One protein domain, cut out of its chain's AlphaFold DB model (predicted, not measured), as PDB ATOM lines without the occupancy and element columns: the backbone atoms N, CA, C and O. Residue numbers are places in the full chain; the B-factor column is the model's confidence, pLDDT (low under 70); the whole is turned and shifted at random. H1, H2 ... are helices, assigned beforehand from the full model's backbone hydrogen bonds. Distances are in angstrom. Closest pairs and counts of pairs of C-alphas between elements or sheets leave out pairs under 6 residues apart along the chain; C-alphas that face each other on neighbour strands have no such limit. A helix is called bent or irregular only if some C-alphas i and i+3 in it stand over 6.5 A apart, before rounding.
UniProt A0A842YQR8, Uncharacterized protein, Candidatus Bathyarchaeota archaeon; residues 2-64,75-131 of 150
ATOM      1  N   TYR A   2     210.817 193.598 280.749       75.44
ATOM      2  CA  TYR A   2     210.205 193.236 279.455       75.44
ATOM      3  C   TYR A   2     210.108 194.374 278.423       75.44
ATOM      4  O   TYR A   2     210.600 194.223 277.309       75.44
ATOM      5  N   ILE A   3     209.593 195.550 278.805       80.44
ATOM      6  CA  ILE A   3     209.487 196.710 277.893       80.44
ATOM      7  C   ILE A   3     210.859 197.137 277.354       80.44
ATOM      8  O   ILE A   3     210.993 197.472 276.186       80.44
ATOM      9  N   SER A   4     211.909 197.080 278.180       84.31
ATOM     10  CA  SER A   4     213.258 197.418 277.714       84.31
ATOM     11  C   SER A   4     213.802 196.406 276.704       84.31
ATOM     12  O   SER A   4     214.624 196.802 275.883       84.31
ATOM     13  N   GLY A   5     213.397 195.136 276.783       86.62
ATOM     14  CA  GLY A   5     213.726 194.129 275.775       86.62
ATOM     15  C   GLY A   5     213.031 194.448 274.456       86.62
ATOM     16  O   GLY A   5     213.704 194.611 273.446       86.62
ATOM     17  N   LEU A   6     211.715 194.678 274.498       88.12
ATOM     18  CA  LEU A   6     210.920 195.041 273.322       88.12
ATOM     19  C   LEU A   6     211.462 196.291 272.613       88.12
ATOM     20  O   LEU A   6     211.682 196.258 271.407       88.12
ATOM     21  N   LYS A   7     211.752 197.365 273.360       90.12
ATOM     22  CA  LYS A   7     212.349 198.596 272.810       90.12
ATOM     23  C   LYS A   7     213.656 198.323 272.065       90.12
ATOM     24  O   LYS A   7     213.853 198.831 270.967       90.12
ATOM     25  N   LYS A   8     214.538 197.500 272.646       91.31
ATOM     26  CA  LYS A   8     215.810 197.113 272.017       91.31
ATOM     27  C   LYS A   8     215.577 196.283 270.760       91.31
ATOM     28  O   LYS A   8     216.208 196.562 269.752       91.31
ATOM     29  N   THR A   9     214.664 195.315 270.794       92.31
ATOM     30  CA  THR A   9     214.335 194.496 269.621       92.31
ATOM     31  C   THR A   9     213.788 195.349 268.482       92.31
ATOM     32  O   THR A   9     214.244 195.205 267.356       92.31
ATOM     33  N   ILE A  10     212.866 196.277 268.759       92.25
ATOM     34  CA  ILE A  10     212.357 197.214 267.745       92.25
ATOM     35  C   ILE A  10     213.511 198.053 267.183       92.25
ATOM     36  O   ILE A  10     213.652 198.186 265.971       92.25
ATOM     37  N   PHE A  11     214.379 198.575 268.048       93.94
ATOM     38  CA  PHE A  11     215.505 199.388 267.608       93.94
ATOM     39  C   PHE A  11     216.485 198.609 266.715       93.94
ATOM     40  O   PHE A  11     216.777 199.040 265.604       93.94
ATOM     41  N   PHE A  12     216.974 197.454 267.165       94.44
ATOM     42  CA  PHE A  12     218.011 196.700 266.456       94.44
ATOM     43  C   PHE A  12     217.491 195.913 265.253       94.44
ATOM     44  O   PHE A  12     218.208 195.817 264.262       94.44
ATOM     45  N   ASN A  13     216.271 195.371 265.308       94.12
ATOM     46  CA  ASN A  13     215.742 194.545 264.217       94.12
ATOM     47  C   ASN A  13     214.962 195.354 263.177       94.12
ATOM     48  O   ASN A  13     214.820 194.881 262.056       94.12
ATOM     49  N   TRP A  14     214.448 196.538 263.527       93.44
ATOM     50  CA  TRP A  14     213.622 197.335 262.615       93.44
ATOM     51  C   TRP A  14     214.225 198.698 262.306       93.44
ATOM     52  O   TRP A  14     214.473 198.992 261.139       93.44
ATOM     53  N   LEU A  15     214.502 199.521 263.322       94.62
ATOM     54  CA  LEU A  15     214.998 200.878 263.070       94.62
ATOM     55  C   LEU A  15     216.393 200.878 262.453       94.62
ATOM     56  O   LEU A  15     216.614 201.567 261.465       94.62
ATOM     57  N   LEU A  16     217.323 200.095 263.002       94.50
ATOM     58  CA  LEU A  16     218.700 200.080 262.523       94.50
ATOM     59  C   LEU A  16     218.795 199.595 261.060       94.50
ATOM     60  O   LEU A  16     219.398 200.313 260.262       94.50
ATOM     61  N   PRO A  17     218.169 198.469 260.649       96.38
ATOM     62  CA  PRO A  17     218.193 198.041 259.252       96.38
ATOM     63  C   PRO A  17     217.489 199.027 258.320       96.38
ATOM     64  O   PRO A  17     217.986 199.288 257.228       96.38
ATOM     65  N   LEU A  18     216.372 199.622 258.757       95.12
ATOM     66  CA  LEU A  18     215.672 200.637 257.974       95.12
ATOM     67  C   LEU A  18     216.545 201.880 257.765       95.12
ATOM     68  O   LEU A  18     216.633 202.376 256.648       95.12
ATOM     69  N   SER A  19     217.234 202.360 258.800       94.88
ATOM     70  CA  SER A  19     218.150 203.500 258.687       94.88
ATOM     71  C   SER A  19     219.356 203.194 257.800       94.88
ATOM     72  O   SER A  19     219.776 204.063 257.040       94.88
ATOM     73  N   ILE A  20     219.883 201.964 257.838       95.94
ATOM     74  CA  ILE A  20     220.927 201.517 256.904       95.94
ATOM     75  C   ILE A  20     220.392 201.537 255.467       95.94
ATOM     76  O   ILE A  20     221.057 202.058 254.576       95.94
ATOM     77  N   LEU A  21     219.182 201.027 255.235       96.38
ATOM     78  CA  LEU A  21     218.559 201.050 253.914       96.38
ATOM     79  C   LEU A  21     218.348 202.487 253.413       96.38
ATOM     80  O   LEU A  21     218.705 202.795 252.278       96.38
ATOM     81  N   VAL A  22     217.832 203.378 254.266       94.75
ATOM     82  CA  VAL A  22     217.665 204.808 253.959       94.75
ATOM     83  C   VAL A  22     219.005 205.440 253.592       94.75
ATOM     84  O   VAL A  22     219.074 206.153 252.591       94.75
ATOM     85  N   PHE A  23     220.067 205.150 254.347       95.56
ATOM     86  CA  PHE A  23     221.413 205.628 254.040       95.56
ATOM     87  C   PHE A  23     221.881 205.164 252.658       95.56
ATOM     88  O   PHE A  23     222.316 205.991 251.864       95.56
ATOM     89  N   LEU A  24     221.754 203.870 252.341       95.75
ATOM     90  CA  LEU A  24     222.191 203.314 251.055       95.75
ATOM     91  C   LEU A  24     221.428 203.918 249.870       95.75
ATOM     92  O   LEU A  24     222.034 204.271 248.861       95.75
ATOM     93  N   VAL A  25     220.110 204.087 250.007       95.44
ATOM     94  CA  VAL A  25     219.270 204.715 248.977       95.44
ATOM     95  C   VAL A  25     219.678 206.174 248.753       95.44
ATOM     96  O   VAL A  25     219.832 206.604 247.611       95.44
ATOM     97  N   HIS A  26     219.913 206.937 249.823       92.75
ATOM     98  CA  HIS A  26     220.311 208.344 249.709       92.75
ATOM     99  C   HIS A  26     221.760 208.523 249.260       92.75
ATOM    100  O   HIS A  26     222.061 209.496 248.575       92.75
ATOM    101  N   LEU A  27     222.647 207.580 249.576       94.00
ATOM    102  CA  LEU A  27     224.007 207.564 249.048       94.00
ATOM    103  C   LEU A  27     223.991 207.431 247.519       94.00
ATOM    104  O   LEU A  27     224.752 208.114 246.837       94.00
ATOM    105  N   TRP A  28     223.083 206.605 246.990       93.00
ATOM    106  CA  TRP A  28     222.878 206.456 245.551       93.00
ATOM    107  C   TRP A  28     222.219 207.689 244.910       93.00
ATOM    108  O   TRP A  28     222.614 208.091 243.821       93.00
ATOM    109  N   LEU A  29     221.254 208.325 245.585       93.44
ATOM    110  CA  LEU A  29     220.523 209.480 245.044       93.44
ATOM    111  C   LEU A  29     221.297 210.806 245.113       93.44
ATOM    112  O   LEU A  29     221.189 211.618 244.198       93.44
ATOM    113  N   TRP A  30     222.003 211.083 246.212       87.44
ATOM    114  CA  TRP A  30     222.520 212.429 246.512       87.44
ATOM    115  C   TRP A  30     224.016 212.602 246.245       87.44
ATOM    116  O   TRP A  30     224.481 213.738 246.257       87.44
ATOM    117  N   THR A  31     224.762 211.525 245.959       82.62
ATOM    118  CA  THR A  31     226.231 211.480 245.739       82.62
ATOM    119  C   THR A  31     227.086 211.983 246.922       82.62
ATOM    120  O   THR A  31     228.167 211.450 247.168       82.62
ATOM    121  N   ASP A  32     226.617 212.955 247.710       89.75
ATOM    122  CA  ASP A  32     227.234 213.409 248.953       89.75
ATOM    123  C   ASP A  32     226.925 212.454 250.112       89.75
ATOM    124  O   ASP A  32     225.834 212.443 250.697       89.75
ATOM    125  N   TRP A  33     227.941 211.680 250.489       90.19
ATOM    126  CA  TRP A  33     227.854 210.728 251.587       90.19
ATOM    127  C   TRP A  33     227.593 211.398 252.942       90.19
ATOM    128  O   TRP A  33     226.977 210.776 253.808       90.19
ATOM    129  N   ARG A  34     228.032 212.652 253.151       91.94
ATOM    130  CA  ARG A  34     227.875 213.342 254.443       91.94
ATOM    131  C   ARG A  34     226.421 213.706 254.686       91.94
ATOM    132  O   ARG A  34     225.899 213.417 255.759       91.94
ATOM    133  N   SER A  35     225.767 214.305 253.693       91.31
ATOM    134  CA  SER A  35     224.339 214.618 253.760       91.31
ATOM    135  C   SER A  35     223.495 213.349 253.923       91.31
ATOM    136  O   SER A  35     222.655 213.287 254.821       91.31
ATOM    137  N   ALA A  36     223.786 212.294 253.150       93.50
ATOM    138  CA  ALA A  36     223.088 211.011 253.264       93.50
ATOM    139  C   ALA A  36     223.250 210.373 254.657       93.50
ATOM    140  O   ALA A  36     222.278 209.892 255.242       93.50
ATOM    141  N   PHE A  37     224.465 210.396 255.215       94.06
ATOM    142  CA  PHE A  37     224.737 209.888 256.561       94.06
ATOM    143  C   PHE A  37     223.983 210.688 257.624       94.06
ATOM    144  O   PHE A  37     223.304 210.113 258.474       94.06
ATOM    145  N   ASN A  38     224.052 212.016 257.547       93.56
ATOM    146  CA  ASN A  38     223.380 212.913 258.478       93.56
ATOM    147  C   ASN A  38     221.851 212.752 258.448       93.56
ATOM    148  O   ASN A  38     221.235 212.724 259.513       93.56
ATOM    149  N   HIS A  39     221.254 212.580 257.264       94.81
ATOM    150  CA  HIS A  39     219.828 212.276 257.088       94.81
ATOM    151  C   HIS A  39     219.442 210.951 257.765       94.81
ATOM    152  O   HIS A  39     218.523 210.889 258.586       94.81
ATOM    153  N   ALA A  40     220.198 209.882 257.497       95.44
ATOM    154  CA  ALA A  40     219.933 208.573 258.089       95.44
ATOM    155  C   ALA A  40     220.070 208.581 259.621       95.44
ATOM    156  O   ALA A  40     219.240 207.999 260.326       95.44
ATOM    157  N   VAL A  41     221.088 209.269 260.149       95.62
ATOM    158  CA  VAL A  41     221.305 209.413 261.594       95.62
ATOM    159  C   VAL A  41     220.213 210.263 262.240       95.62
ATOM    160  O   VAL A  41     219.718 209.890 263.303       95.62
ATOM    161  N   PHE A  42     219.794 211.363 261.609       95.62
ATOM    162  CA  PHE A  42     218.672 212.172 262.086       95.62
ATOM    163  C   PHE A  42     217.402 211.322 262.216       95.62
ATOM    164  O   PHE A  42     216.804 211.266 263.295       95.62
ATOM    165  N   GLY A  43     217.051 210.577 261.162       94.81
ATOM    166  CA  GLY A  43     215.902 209.673 261.164       94.81
ATOM    167  C   GLY A  43     215.995 208.593 262.247       94.81
ATOM    168  O   GLY A  43     215.008 208.336 262.942       94.81
ATOM    169  N   LEU A  44     217.178 208.005 262.453       96.38
ATOM    170  CA  LEU A  44     217.414 207.001 263.494       96.38
ATOM    171  C   LEU A  44     217.234 207.578 264.906       96.38
ATOM    172  O   LEU A  44     216.576 206.960 265.744       96.38
ATOM    173  N   VAL A  45     217.792 208.763 265.172       96.56
ATOM    174  CA  VAL A  45     217.708 209.427 266.483       96.56
ATOM    175  C   VAL A  45     216.272 209.826 266.804       96.56
ATOM    176  O   VAL A  45     215.778 209.500 267.885       96.56
ATOM    177  N   ILE A  46     215.580 210.480 265.867       96.12
ATOM    178  CA  ILE A  46     214.178 210.873 266.044       96.12
ATOM    179  C   ILE A  46     213.293 209.642 266.238       96.12
ATOM    180  O   ILE A  46     212.453 209.632 267.136       96.12
ATOM    181  N   SER A  47     213.507 208.579 265.463       94.81
ATOM    182  CA  SER A  47     212.735 207.341 265.609       94.81
ATOM    183  C   SER A  47     213.018 206.638 266.939       94.81
ATOM    184  O   SER A  47     212.096 206.133 267.580       94.81
ATOM    185  N   GLY A  48     214.270 206.657 267.407       94.81
ATOM    186  CA  GLY A  48     214.641 206.188 268.740       94.81
ATOM    187  C   GLY A  48     213.908 206.959 269.840       94.81
ATOM    188  O   GLY A  48     213.267 206.350 270.699       94.81
ATOM    189  N   LEU A  49     213.934 208.293 269.793       95.19
ATOM    190  CA  LEU A  49     213.155 209.137 270.707       95.19
ATOM    191  C   LEU A  49     211.653 208.849 270.605       95.19
ATOM    192  O   LEU A  49     210.972 208.799 271.628       95.19
ATOM    193  N   GLY A  50     211.157 208.590 269.396       93.69
ATOM    194  CA  GLY A  50     209.792 208.151 269.131       93.69
ATOM    195  C   GLY A  50     209.435 206.864 269.873       93.69
ATOM    196  O   GLY A  50     208.372 206.804 270.479       93.69
ATOM    197  N   ILE A  51     210.326 205.865 269.926       92.56
ATOM    198  CA  ILE A  51     210.117 204.666 270.755       92.56
ATOM    199  C   ILE A  51     209.973 205.051 272.231       92.56
ATOM    200  O   ILE A  51     209.051 204.588 272.902       92.56
ATOM    201  N   GLU A  52     210.864 205.879 272.774       92.25
ATOM    202  CA  GLU A  52     210.762 206.272 274.185       92.25
ATOM    203  C   GLU A  52     209.480 207.063 274.474       92.25
ATOM    204  O   GLU A  52     208.852 206.833 275.508       92.25
ATOM    205  N   ALA A  53     209.047 207.915 273.542       91.44
ATOM    206  CA  ALA A  53     207.804 208.675 273.632       91.44
ATOM    207  C   ALA A  53     206.551 207.787 273.513       91.44
ATOM    208  O   ALA A  53     205.625 207.929 274.305       91.44
ATOM    209  N   LEU A  54     206.518 206.833 272.578       88.56
ATOM    210  CA  LEU A  54     205.392 205.904 272.395       88.56
ATOM    211  C   LEU A  54     205.196 204.993 273.608       88.56
ATOM    212  O   LEU A  54     204.073 204.668 273.983       88.56
ATOM    213  N   PHE A  55     206.299 204.591 274.236       87.19
ATOM    214  CA  PHE A  55     206.288 203.768 275.442       87.19
ATOM    215  C   PHE A  55     206.353 204.597 276.734       87.19
ATOM    216  O   PHE A  55     206.638 204.053 277.808       87.19
ATOM    217  N   PHE A  56     206.113 205.904 276.653       88.38
ATOM    218  CA  PHE A  56     206.091 206.781 277.812       88.38
ATOM    219  C   PHE A  56     204.909 206.424 278.720       88.38
ATOM    220  O   PHE A  56     203.770 206.336 278.272       88.38
ATOM    221  N   HIS A  57     205.188 206.167 280.003       84.38
ATOM    222  CA  HIS A  57     204.195 205.704 280.989       84.38
ATOM    223  C   HIS A  57     203.386 204.465 280.563       84.38
ATOM    224  O   HIS A  57     202.273 204.231 281.038       84.38
ATOM    225  N   PHE A  58     203.950 203.636 279.686       81.75
ATOM    226  CA  PHE A  58     203.268 202.461 279.162       81.75
ATOM    227  C   PHE A  58     203.101 201.381 280.241       81.75
ATOM    228  O   PHE A  58     204.090 200.859 280.762       81.75
ATOM    229  N   ARG A  59     201.846 201.046 280.577       81.38
ATOM    230  CA  ARG A  59     201.501 200.092 281.652       81.38
ATOM    231  C   ARG A  59     200.844 198.796 281.188       81.38
ATOM    232  O   ARG A  59     201.008 197.786 281.866       81.38
ATOM    233  N   LYS A  60     200.089 198.830 280.085       72.06
ATOM    234  CA  LYS A  60     199.285 197.702 279.589       72.06
ATOM    235  C   LYS A  60     199.958 197.052 278.392       72.06
ATOM    236  O   LYS A  60     200.253 197.741 277.424       72.06
ATOM    237  N   ILE A  61     200.179 195.745 278.439       68.19
ATOM    238  CA  ILE A  61     200.774 195.003 277.323       68.19
ATOM    239  C   ILE A  61     199.639 194.514 276.406       68.19
ATOM    240  O   ILE A  61     198.759 193.803 276.881       68.19
ATOM    241  N   PRO A  62     199.647 194.846 275.101       59.25
ATOM    242  CA  PRO A  62     198.501 194.621 274.212       59.25
ATOM    243  C   PRO A  62     198.193 193.140 273.952       59.25
ATOM    244  O   PRO A  62     197.100 192.816 273.512       59.25
ATOM    245  N   PHE A  63     199.131 192.233 274.241       58.12
ATOM    246  CA  PHE A  63     198.953 190.788 274.065       58.12
ATOM    247  C   PHE A  63     198.096 190.125 275.152       58.12
ATOM    248  O   PHE A  63     197.790 188.945 275.027       58.12
ATOM    249  N   ALA A  64     197.737 190.858 276.209       56.38
ATOM    250  CA  ALA A  64     196.936 190.342 277.318       56.38
ATOM    251  C   ALA A  64     195.583 191.058 277.486       56.38
ATOM    252  O   ALA A  64     194.815 190.715 278.378       56.38
ATOM    253  N   GLN A  75     186.893 206.485 262.699       77.56
ATOM    254  CA  GLN A  75     186.318 207.442 261.748       77.56
ATOM    255  C   GLN A  75     186.491 208.901 262.201       77.56
ATOM    256  O   GLN A  75     186.819 209.760 261.390       77.56
ATOM    257  N   THR A  76     186.335 209.190 263.498       78.12
ATOM    258  CA  THR A  76     186.465 210.560 264.027       78.12
ATOM    259  C   THR A  76     187.883 210.878 264.488       78.12
ATOM    260  O   THR A  76     188.386 211.970 264.239       78.12
ATOM    261  N   ARG A  77     188.567 209.928 265.139       83.88
ATOM    262  CA  ARG A  77     189.938 210.141 265.638       83.88
ATOM    263  C   ARG A  77     191.008 209.941 264.568       83.88
ATOM    264  O   ARG A  77     192.080 210.524 264.683       83.88
ATOM    265  N   GLY A  78     190.728 209.161 263.526       85.44
ATOM    266  CA  GLY A  78     191.673 208.868 262.448       85.44
ATOM    267  C   GLY A  78     192.101 210.119 261.689       85.44
ATOM    268  O   GLY A  78     193.289 210.297 261.446       85.44
ATOM    269  N   VAL A  79     191.163 211.033 261.412       89.50
ATOM    270  CA  VAL A  79     191.474 212.322 260.770       89.50
ATOM    271  C   VAL A  79     192.414 213.155 261.643       89.50
ATOM    272  O   VAL A  79     193.402 213.685 261.146       89.50
ATOM    273  N   LEU A  80     192.159 213.222 262.954       90.06
ATOM    274  CA  LEU A  80     193.026 213.950 263.885       90.06
ATOM    275  C   LEU A  80     194.429 213.339 263.959       90.06
ATOM    276  O   LEU A  80     195.412 214.075 263.965       90.06
ATOM    277  N   TYR A  81     194.539 212.006 263.969       89.38
ATOM    278  CA  TYR A  81     195.839 211.337 263.925       89.38
ATOM    279  C   TYR A  81     196.577 211.596 262.616       89.38
ATOM    280  O   TYR A  81     197.775 211.861 262.650       89.38
ATOM    281  N   LEU A  82     195.876 211.571 261.482       92.00
ATOM    282  CA  LEU A  82     196.471 211.859 260.181       92.00
ATOM    283  C   LEU A  82     196.983 213.302 260.109       92.00
ATOM    284  O   LEU A  82     198.126 213.524 259.719       92.00
ATOM    285  N   LEU A  83     196.175 214.276 260.535       94.56
ATOM    286  CA  LEU A  83     196.581 215.683 260.581       94.56
ATOM    287  C   LEU A  83     197.775 215.895 261.515       94.56
ATOM    288  O   LEU A  83     198.739 216.556 261.136       94.56
ATOM    289  N   GLY A  84     197.746 215.292 262.706       93.75
ATOM    290  CA  GLY A  84     198.865 215.339 263.646       93.75
ATOM    291  C   GLY A  84     200.135 214.709 263.073       93.75
ATOM    292  O   GLY A  84     201.221 215.259 263.237       93.75
ATOM    293  N   PHE A  85     200.004 213.598 262.348       92.50
ATOM    294  CA  PHE A  85     201.124 212.927 261.694       92.50
ATOM    295  C   PHE A  85     201.729 213.774 260.570       92.50
ATOM    296  O   PHE A  85     202.945 213.940 260.521       92.50
ATOM    297  N   ILE A  86     200.904 214.378 259.709       96.62
ATOM    298  CA  ILE A  86     201.376 215.283 258.650       96.62
ATOM    299  C   ILE A  86     202.085 216.497 259.258       96.62
ATOM    300  O   ILE A  86     203.178 216.853 258.817       96.62
ATOM    301  N   ALA A  87     201.502 217.108 260.292       96.50
ATOM    302  CA  ALA A  87     202.115 218.236 260.989       96.50
ATOM    303  C   ALA A  87     203.468 217.851 261.609       96.50
ATOM    304  O   ALA A  87     204.444 218.588 261.469       96.50
ATOM    305  N   LEU A  88     203.551 216.673 262.234       94.50
ATOM    306  CA  LEU A  88     204.797 216.137 262.779       94.50
ATOM    307  C   LEU A  88     205.857 215.969 261.685       94.50
ATOM    308  O   LEU A  88     206.976 216.449 261.850       94.50
ATOM    309  N   LEU A  89     205.510 215.337 260.560       94.81
ATOM    310  CA  LEU A  89     206.436 215.161 259.438       94.81
ATOM    311  C   LEU A  89     206.912 216.503 258.873       94.81
ATOM    312  O   LEU A  89     208.099 216.654 258.584       94.81
ATOM    313  N   ALA A  90     206.022 217.491 258.756       96.50
ATOM    314  CA  ALA A  90     206.371 218.825 258.276       96.50
ATOM    315  C   ALA A  90     207.376 219.524 259.206       96.50
ATOM    316  O   ALA A  90     208.373 220.078 258.735       96.50
ATOM    317  N   VAL A  91     207.161 219.451 260.523       96.19
ATOM    318  CA  VAL A  91     208.086 220.005 261.524       96.19
ATOM    319  C   VAL A  91     209.439 219.298 261.470       96.19
ATOM    320  O   VAL A  91     210.473 219.964 261.438       96.19
ATOM    321  N   LEU A  92     209.453 217.965 261.405       95.31
ATOM    322  CA  LEU A  92     210.694 217.194 261.311       95.31
ATOM    323  C   LEU A  92     211.473 217.529 260.037       95.31
ATOM    324  O   LEU A  92     212.675 217.763 260.107       95.31
ATOM    325  N   SER A  93     210.779 217.650 258.905       94.81
ATOM    326  CA  SER A  93     211.376 218.029 257.619       94.81
ATOM    327  C   SER A  93     211.963 219.443 257.660       94.81
ATOM    328  O   SER A  93     213.037 219.698 257.115       94.81
ATOM    329  N   PHE A  94     211.284 220.378 258.329       95.88
ATOM    330  CA  PHE A  94     211.779 221.739 258.522       95.88
ATOM    331  C   PHE A  94     213.057 221.767 259.374       95.88
ATOM    332  O   PHE A  94     214.037 222.414 258.995       95.88
ATOM    333  N   ILE A  95     213.066 221.034 260.492       95.00
ATOM    334  CA  ILE A  95     214.226 220.922 261.389       95.00
ATOM    335  C   ILE A  95     215.410 220.285 260.656       95.00
ATOM    336  O   ILE A  95     216.515 220.826 260.678       95.00
ATOM    337  N   GLU A  96     215.174 219.169 259.968       95.06
ATOM    338  CA  GLU A  96     216.196 218.451 259.212       95.06
ATOM    339  C   GLU A  96     216.818 219.320 258.122       95.06
ATOM    340  O   GLU A  96     218.039 219.416 258.017       95.06
ATOM    341  N   LYS A  97     215.990 220.030 257.349       93.62
ATOM    342  CA  LYS A  97     216.478 220.959 256.327       93.62
ATOM    343  C   LYS A  97     217.365 222.053 256.932       93.62
ATOM    344  O   LYS A  97     218.365 222.438 256.325       93.62
ATOM    345  N   GLY A  98     217.022 222.549 258.122       92.88
ATOM    346  CA  GLY A  98     217.845 223.505 258.867       92.88
ATOM    347  C   GLY A  98     219.200 222.927 259.288       92.88
ATOM    348  O   GLY A  98     220.227 223.588 259.125       92.88
ATOM    349  N   LEU A  99     219.205 221.681 259.770       93.12
ATOM    350  CA  LEU A  99     220.404 220.945 260.175       93.12
ATOM    351  C   LEU A  99     221.326 220.646 258.987       93.12
ATOM    352  O   LEU A  99     222.526 220.903 259.060       93.12
ATOM    353  N   LEU A 100     220.774 220.167 257.870       91.19
ATOM    354  CA  LEU A 100     221.546 219.859 256.663       91.19
ATOM    355  C   LEU A 100     222.170 221.111 256.033       91.19
ATOM    356  O   LEU A 100     223.261 221.034 255.475       91.19
ATOM    357  N   ARG A 101     221.525 222.280 256.161       91.06
ATOM    358  CA  ARG A 101     222.081 223.552 255.674       91.06
ATOM    359  C   ARG A 101     223.311 224.006 256.467       91.06
ATOM    360  O   ARG A 101     224.195 224.630 255.890       91.06
ATOM    361  N   ASN A 102     223.359 223.722 257.767       90.44
ATOM    362  CA  ASN A 102     224.433 224.145 258.666       90.44
ATOM    363  C   ASN A 102     224.889 222.960 259.536       90.44
ATOM    364  O   ASN A 102     224.387 222.788 260.652       90.44
ATOM    365  N   PRO A 103     225.870 222.165 259.068       85.25
ATOM    366  CA  PRO A 103     226.280 220.931 259.735       85.25
ATOM    367  C   PRO A 103     226.754 221.097 261.187       85.25
ATOM    368  O   PRO A 103     226.706 220.148 261.963       85.25
ATOM    369  N   SER A 104     227.183 222.295 261.593       89.25
ATOM    370  CA  SER A 104     227.595 222.589 262.972       89.25
ATOM    371  C   SER A 104     226.465 222.418 263.995       89.25
ATOM    372  O   SER A 104     226.727 222.037 265.137       89.25
ATOM    373  N   TYR A 105     225.202 222.622 263.603       91.19
ATOM    374  CA  TYR A 105     224.060 222.473 264.510       91.19
ATOM    375  C   TYR A 105     223.724 221.016 264.846       91.19
ATOM    376  O   TYR A 105     222.984 220.778 265.802       91.19
ATOM    377  N   PHE A 106     224.302 220.030 264.144       91.81
ATOM    378  CA  PHE A 106     224.120 218.618 264.498       91.81
ATOM    379  C   PHE A 106     224.602 218.310 265.914       91.81
ATOM    380  O   PHE A 106     223.969 217.525 266.615       91.81
ATOM    381  N   TRP A 107     225.673 218.962 266.372       92.69
ATOM    382  CA  TRP A 107     226.177 218.744 267.728       92.69
ATOM    383  C   TRP A 107     225.145 219.165 268.781       92.69
ATOM    384  O   TRP A 107     224.857 218.412 269.711       92.69
ATOM    385  N   LEU A 108     224.507 220.323 268.582       94.12
ATOM    386  CA  LEU A 108     223.417 220.794 269.436       94.12
ATOM    387  C   LEU A 108     222.214 219.842 269.383       94.12
ATOM    388  O   LEU A 108     221.650 219.507 270.423       94.12
ATOM    389  N   PHE A 109     221.850 219.363 268.192       94.62
ATOM    390  CA  PHE A 109     220.787 218.373 268.023       94.62
ATOM    391  C   PHE A 109     221.059 217.083 268.807       94.62
ATOM    392  O   PHE A 109     220.160 216.591 269.493       94.62
ATOM    393  N   PHE A 110     222.285 216.553 268.768       94.62
ATOM    394  CA  PHE A 110     222.647 215.360 269.533       94.62
ATOM    395  C   PHE A 110     222.584 215.602 271.041       94.62
ATOM    396  O   PHE A 110     222.066 214.751 271.760       94.62
ATOM    397  N   VAL A 111     223.044 216.762 271.520       96.12
ATOM    398  CA  VAL A 111     222.956 217.130 272.942       96.12
ATOM    399  C   VAL A 111     221.503 217.201 273.401       96.12
ATOM    400  O   VAL A 111     221.145 216.572 274.397       96.12
ATOM    401  N   ILE A 112     220.647 217.912 272.663       96.12
ATOM    402  CA  ILE A 112     219.220 218.031 272.990       96.12
ATOM    403  C   ILE A 112     218.567 216.648 272.972       96.12
ATOM    404  O   ILE A 112     217.885 216.278 273.925       96.12
ATOM    405  N   SER A 113     218.838 215.850 271.940       95.81
ATOM    406  CA  SER A 113     218.296 214.496 271.813       95.81
ATOM    407  C   SER A 113     218.739 213.586 272.960       95.81
ATOM    408  O   SER A 113     217.923 212.846 273.507       95.81
ATOM    409  N   ALA A 114     220.005 213.662 273.380       95.69
ATOM    410  CA  ALA A 114     220.517 212.899 274.514       95.69
ATOM    411  C   ALA A 114     219.835 213.308 275.827       95.69
ATOM    412  O   ALA A 114     219.435 212.443 276.608       95.69
ATOM    413  N   ILE A 115     219.636 214.612 276.050       96.75
ATOM    414  CA  ILE A 115     218.903 215.124 277.215       96.75
ATOM    415  C   ILE A 115     217.458 214.616 277.191       96.75
ATOM    416  O   ILE A 115     217.003 214.033 278.175       96.75
ATOM    417  N   SER A 116     216.746 214.767 276.071       95.50
ATOM    418  CA  SER A 116     215.372 214.276 275.913       95.50
ATOM    419  C   SER A 116     215.269 212.775 276.174       95.50
ATOM    420  O   SER A 116     214.384 212.342 276.914       95.50
ATOM    421  N   TRP A 117     216.200 211.982 275.642       94.75
ATOM    422  CA  TRP A 117     216.269 210.542 275.877       94.75
ATOM    423  C   TRP A 117     216.418 210.211 277.366       94.75
ATOM    424  O   TRP A 117     215.669 209.395 277.910       94.75
ATOM    425  N   VAL A 118     217.365 210.862 278.049       94.38
ATOM    426  CA  VAL A 118     217.605 210.665 279.484       94.38
ATOM    427  C   VAL A 118     216.371 211.054 280.297       94.38
ATOM    428  O   VAL A 118     215.946 210.276 281.151       94.38
ATOM    429  N   LEU A 119     215.748 212.197 280.004       94.56
ATOM    430  CA  LEU A 119     214.551 212.668 280.703       94.56
ATOM    431  C   LEU A 119     213.368 211.709 280.531       94.56
ATOM    432  O   LEU A 119     212.766 211.303 281.528       94.56
ATOM    433  N   LEU A 120     213.069 211.287 279.297       92.75
ATOM    434  CA  LEU A 120     211.999 210.324 279.010       92.75
ATOM    435  C   LEU A 120     212.225 209.008 279.754       92.75
ATOM    436  O   LEU A 120     211.302 208.458 280.368       92.75
ATOM    437  N   ARG A 121     213.470 208.526 279.755       89.75
ATOM    438  CA  ARG A 121     213.842 207.266 280.397       89.75
ATOM    439  C   ARG A 121     213.781 207.346 281.915       89.75
ATOM    440  O   ARG A 121     213.233 206.443 282.547       89.75
ATOM    441  N   MET A 122     214.324 208.409 282.504       89.75
ATOM    442  CA  MET A 122     214.290 208.639 283.949       89.75
ATOM    443  C   MET A 122     212.857 208.782 284.444       89.75
ATOM    444  O   MET A 122     212.499 208.166 285.447       89.75
ATOM    445  N   ASN A 123     212.032 209.551 283.732       91.06
ATOM    446  CA  ASN A 123     210.646 209.761 284.118       91.06
ATOM    447  C   ASN A 123     209.837 208.463 284.018       91.06
ATOM    448  O   ASN A 123     209.209 208.047 284.989       91.06
ATOM    449  N   SER A 124     209.967 207.739 282.902       87.31
ATOM    450  CA  SER A 124     209.314 206.436 282.734       87.31
ATOM    451  C   SER A 124     209.741 205.441 283.816       87.31
ATOM    452  O   SER A 124     208.903 204.742 284.381       87.31
ATOM    453  N   ALA A 125     211.034 205.393 284.155       85.25
ATOM    454  CA  ALA A 125     211.543 204.519 285.209       85.25
ATOM    455  C   ALA A 125     211.012 204.897 286.600       85.25
ATOM    456  O   ALA A 125     210.690 204.007 287.383       85.25
ATOM    457  N   ARG A 126     210.903 206.196 286.915       87.69
ATOM    458  CA  ARG A 126     210.304 206.680 288.172       87.69
ATOM    459  C   ARG A 126     208.821 206.331 288.250       87.69
ATOM    460  O   ARG A 126     208.386 205.791 289.260       87.69
ATOM    461  N   PHE A 127     208.075 206.563 287.174       87.38
ATOM    462  CA  PHE A 127     206.651 206.258 287.106       87.38
ATOM    463  C   PHE A 127     206.366 204.762 287.301       87.38
ATOM    464  O   PHE A 127     205.508 204.401 288.104       87.38
ATOM    465  N   LEU A 128     207.134 203.891 286.635       83.69
ATOM    466  CA  LEU A 128     206.996 202.432 286.728       83.69
ATOM    467  C   LEU A 128     207.356 201.862 288.110       83.69
ATOM    468  O   LEU A 128     206.886 200.780 288.448       83.69
ATOM    469  N   LYS A 129     208.164 202.563 288.919       84.19
ATOM    470  CA  LYS A 129     208.414 202.158 290.316       84.19
ATOM    471  C   LYS A 129     207.158 202.278 291.180       84.19
ATOM    472  O   LYS A 129     206.951 201.434 292.040       84.19
ATOM    473  N   GLY A 130     206.346 203.312 290.954       84.12
ATOM    474  CA  GLY A 130     205.079 203.518 291.669       84.12
ATOM    475  C   GLY A 130     203.872 202.849 291.007       84.12
ATOM    476  O   GLY A 130     202.840 202.685 291.642       84.12
ATOM    477  N   ASN A 131     203.989 202.466 289.733       83.81
ATOM    478  CA  ASN A 131     202.892 201.932 288.931       83.81
ATOM    479  C   ASN A 131     203.339 200.658 288.200       83.81
ATOM    480  O   ASN A 131     203.853 200.756 287.079       83.81
TER     481      ASN A 131
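What this domain is: This is residues 2 to 64 and 75 to 131 of the 150 residues of an uncharacterized protein of Candidatus Bathyarchaeota archaeon (UniProt A0A842YQR8). Three long helices lie side by side as a slab, with H2 in the middle between the gently bent H1 and H4, and a fourth long helix, H3, slants away from one end of the slab as an arm. H1 folds back into H2 as a helical hairpin, and the far part of H3, residues 75 to 91, sticks out free of the rest. The printed part has 120 residues with four named helices, in the order H1, H2, H3, H4, and no named strand, and its class is all helix. It is only just loose, close to compact, with a radius of gyration of the C-alphas of 16.5 A, and its C-alphas span 49 by 35 by 25 A.

How they stand to each other: H1, residues 2 to 30, was assigned as one helix by its hydrogen bonds but is bent, with C-alphas 13 and 16 being 6.5 A apart; its arms are H1a, residues 2 to 13, and H1b, residues 16 to 30, and their lines stand at a shallow tilt of 28 degrees. H2, residues 33 to 54, is the hub, touching three other helices. H1b touches H2 with 16 pairs of C-alphas within 8 A, the closest being those of Phe 23 and Ala 40 at 5.2 A. The two form a hairpin, running opposite ways at a shallow tilt of 31 degrees. H1a only just touches H2, with 3 pairs of C-alphas within 8 A, through residues 7 to 11 of H1a and 48 to 52 of H2 alone; the closest are those of Lys 7 and Ile 51, 6.8 A apart. H3, residues 75 to 101, touches H2 with residues 96 to 100 alone, beside residues 35 to 42 of H2, and the closest C-alphas are those of Ser 35 and Leu 100 at 6.6 A. These two run opposite ways at a steep tilt of 37 degrees, only just past shallow. H4, residues 105 to 130, touches H2 with residues 113 to 121 alone, the closest C-alphas being those of Leu 49 and Trp 117 at 6.2 A; they run the same way at a shallow tilt of 18 degrees. H3 and H4 are close but not clearly touching, at a steep tilt of 40 degrees, with the closest C-alphas, those of Leu 99 and Tyr 105, 5.9 A apart. H2, H3 and H4 form a bundle that is up and down, each helix running against the one before it in the chain. H1a and H1b are both apart from H3 and from H4. Each O i to N i+4 pair is within hydrogen-bond range in H1a, H1b and H2, against 21 of 23 in H3 and 21 of 22 in H4.

Where its parts are: H1a begins at C-alpha 2, at (210.205, 193.236, 279.455), and measures 16.3 A from first to last C-alpha; H1b measures 20.6 A. H2 measures 31.0 A and begins at C-alpha 33, at (227.854, 210.728, 251.587). H3 measures 39.7 A and is neither bent nor irregular, but only just: C-alphas 76 and 79 are 6.2 A apart. H4 measures 38.2 A and ends at C-alpha 130, at (205.079, 203.518, 291.669).

The domain as a whole: The two C-alphas farthest apart, those of Thr 31 and Gly 130, are 51.2 A from each other. The links from H1 to H2 and from H3 to H4 are tight. The link from H2 to H3 runs across the cut: residues 65 to 74 are not printed, and C-alphas 64 and 75 are 25.4 A apart. The mean pLDDT of the printed part is 90.4, and residues 61 to 64 are under 70.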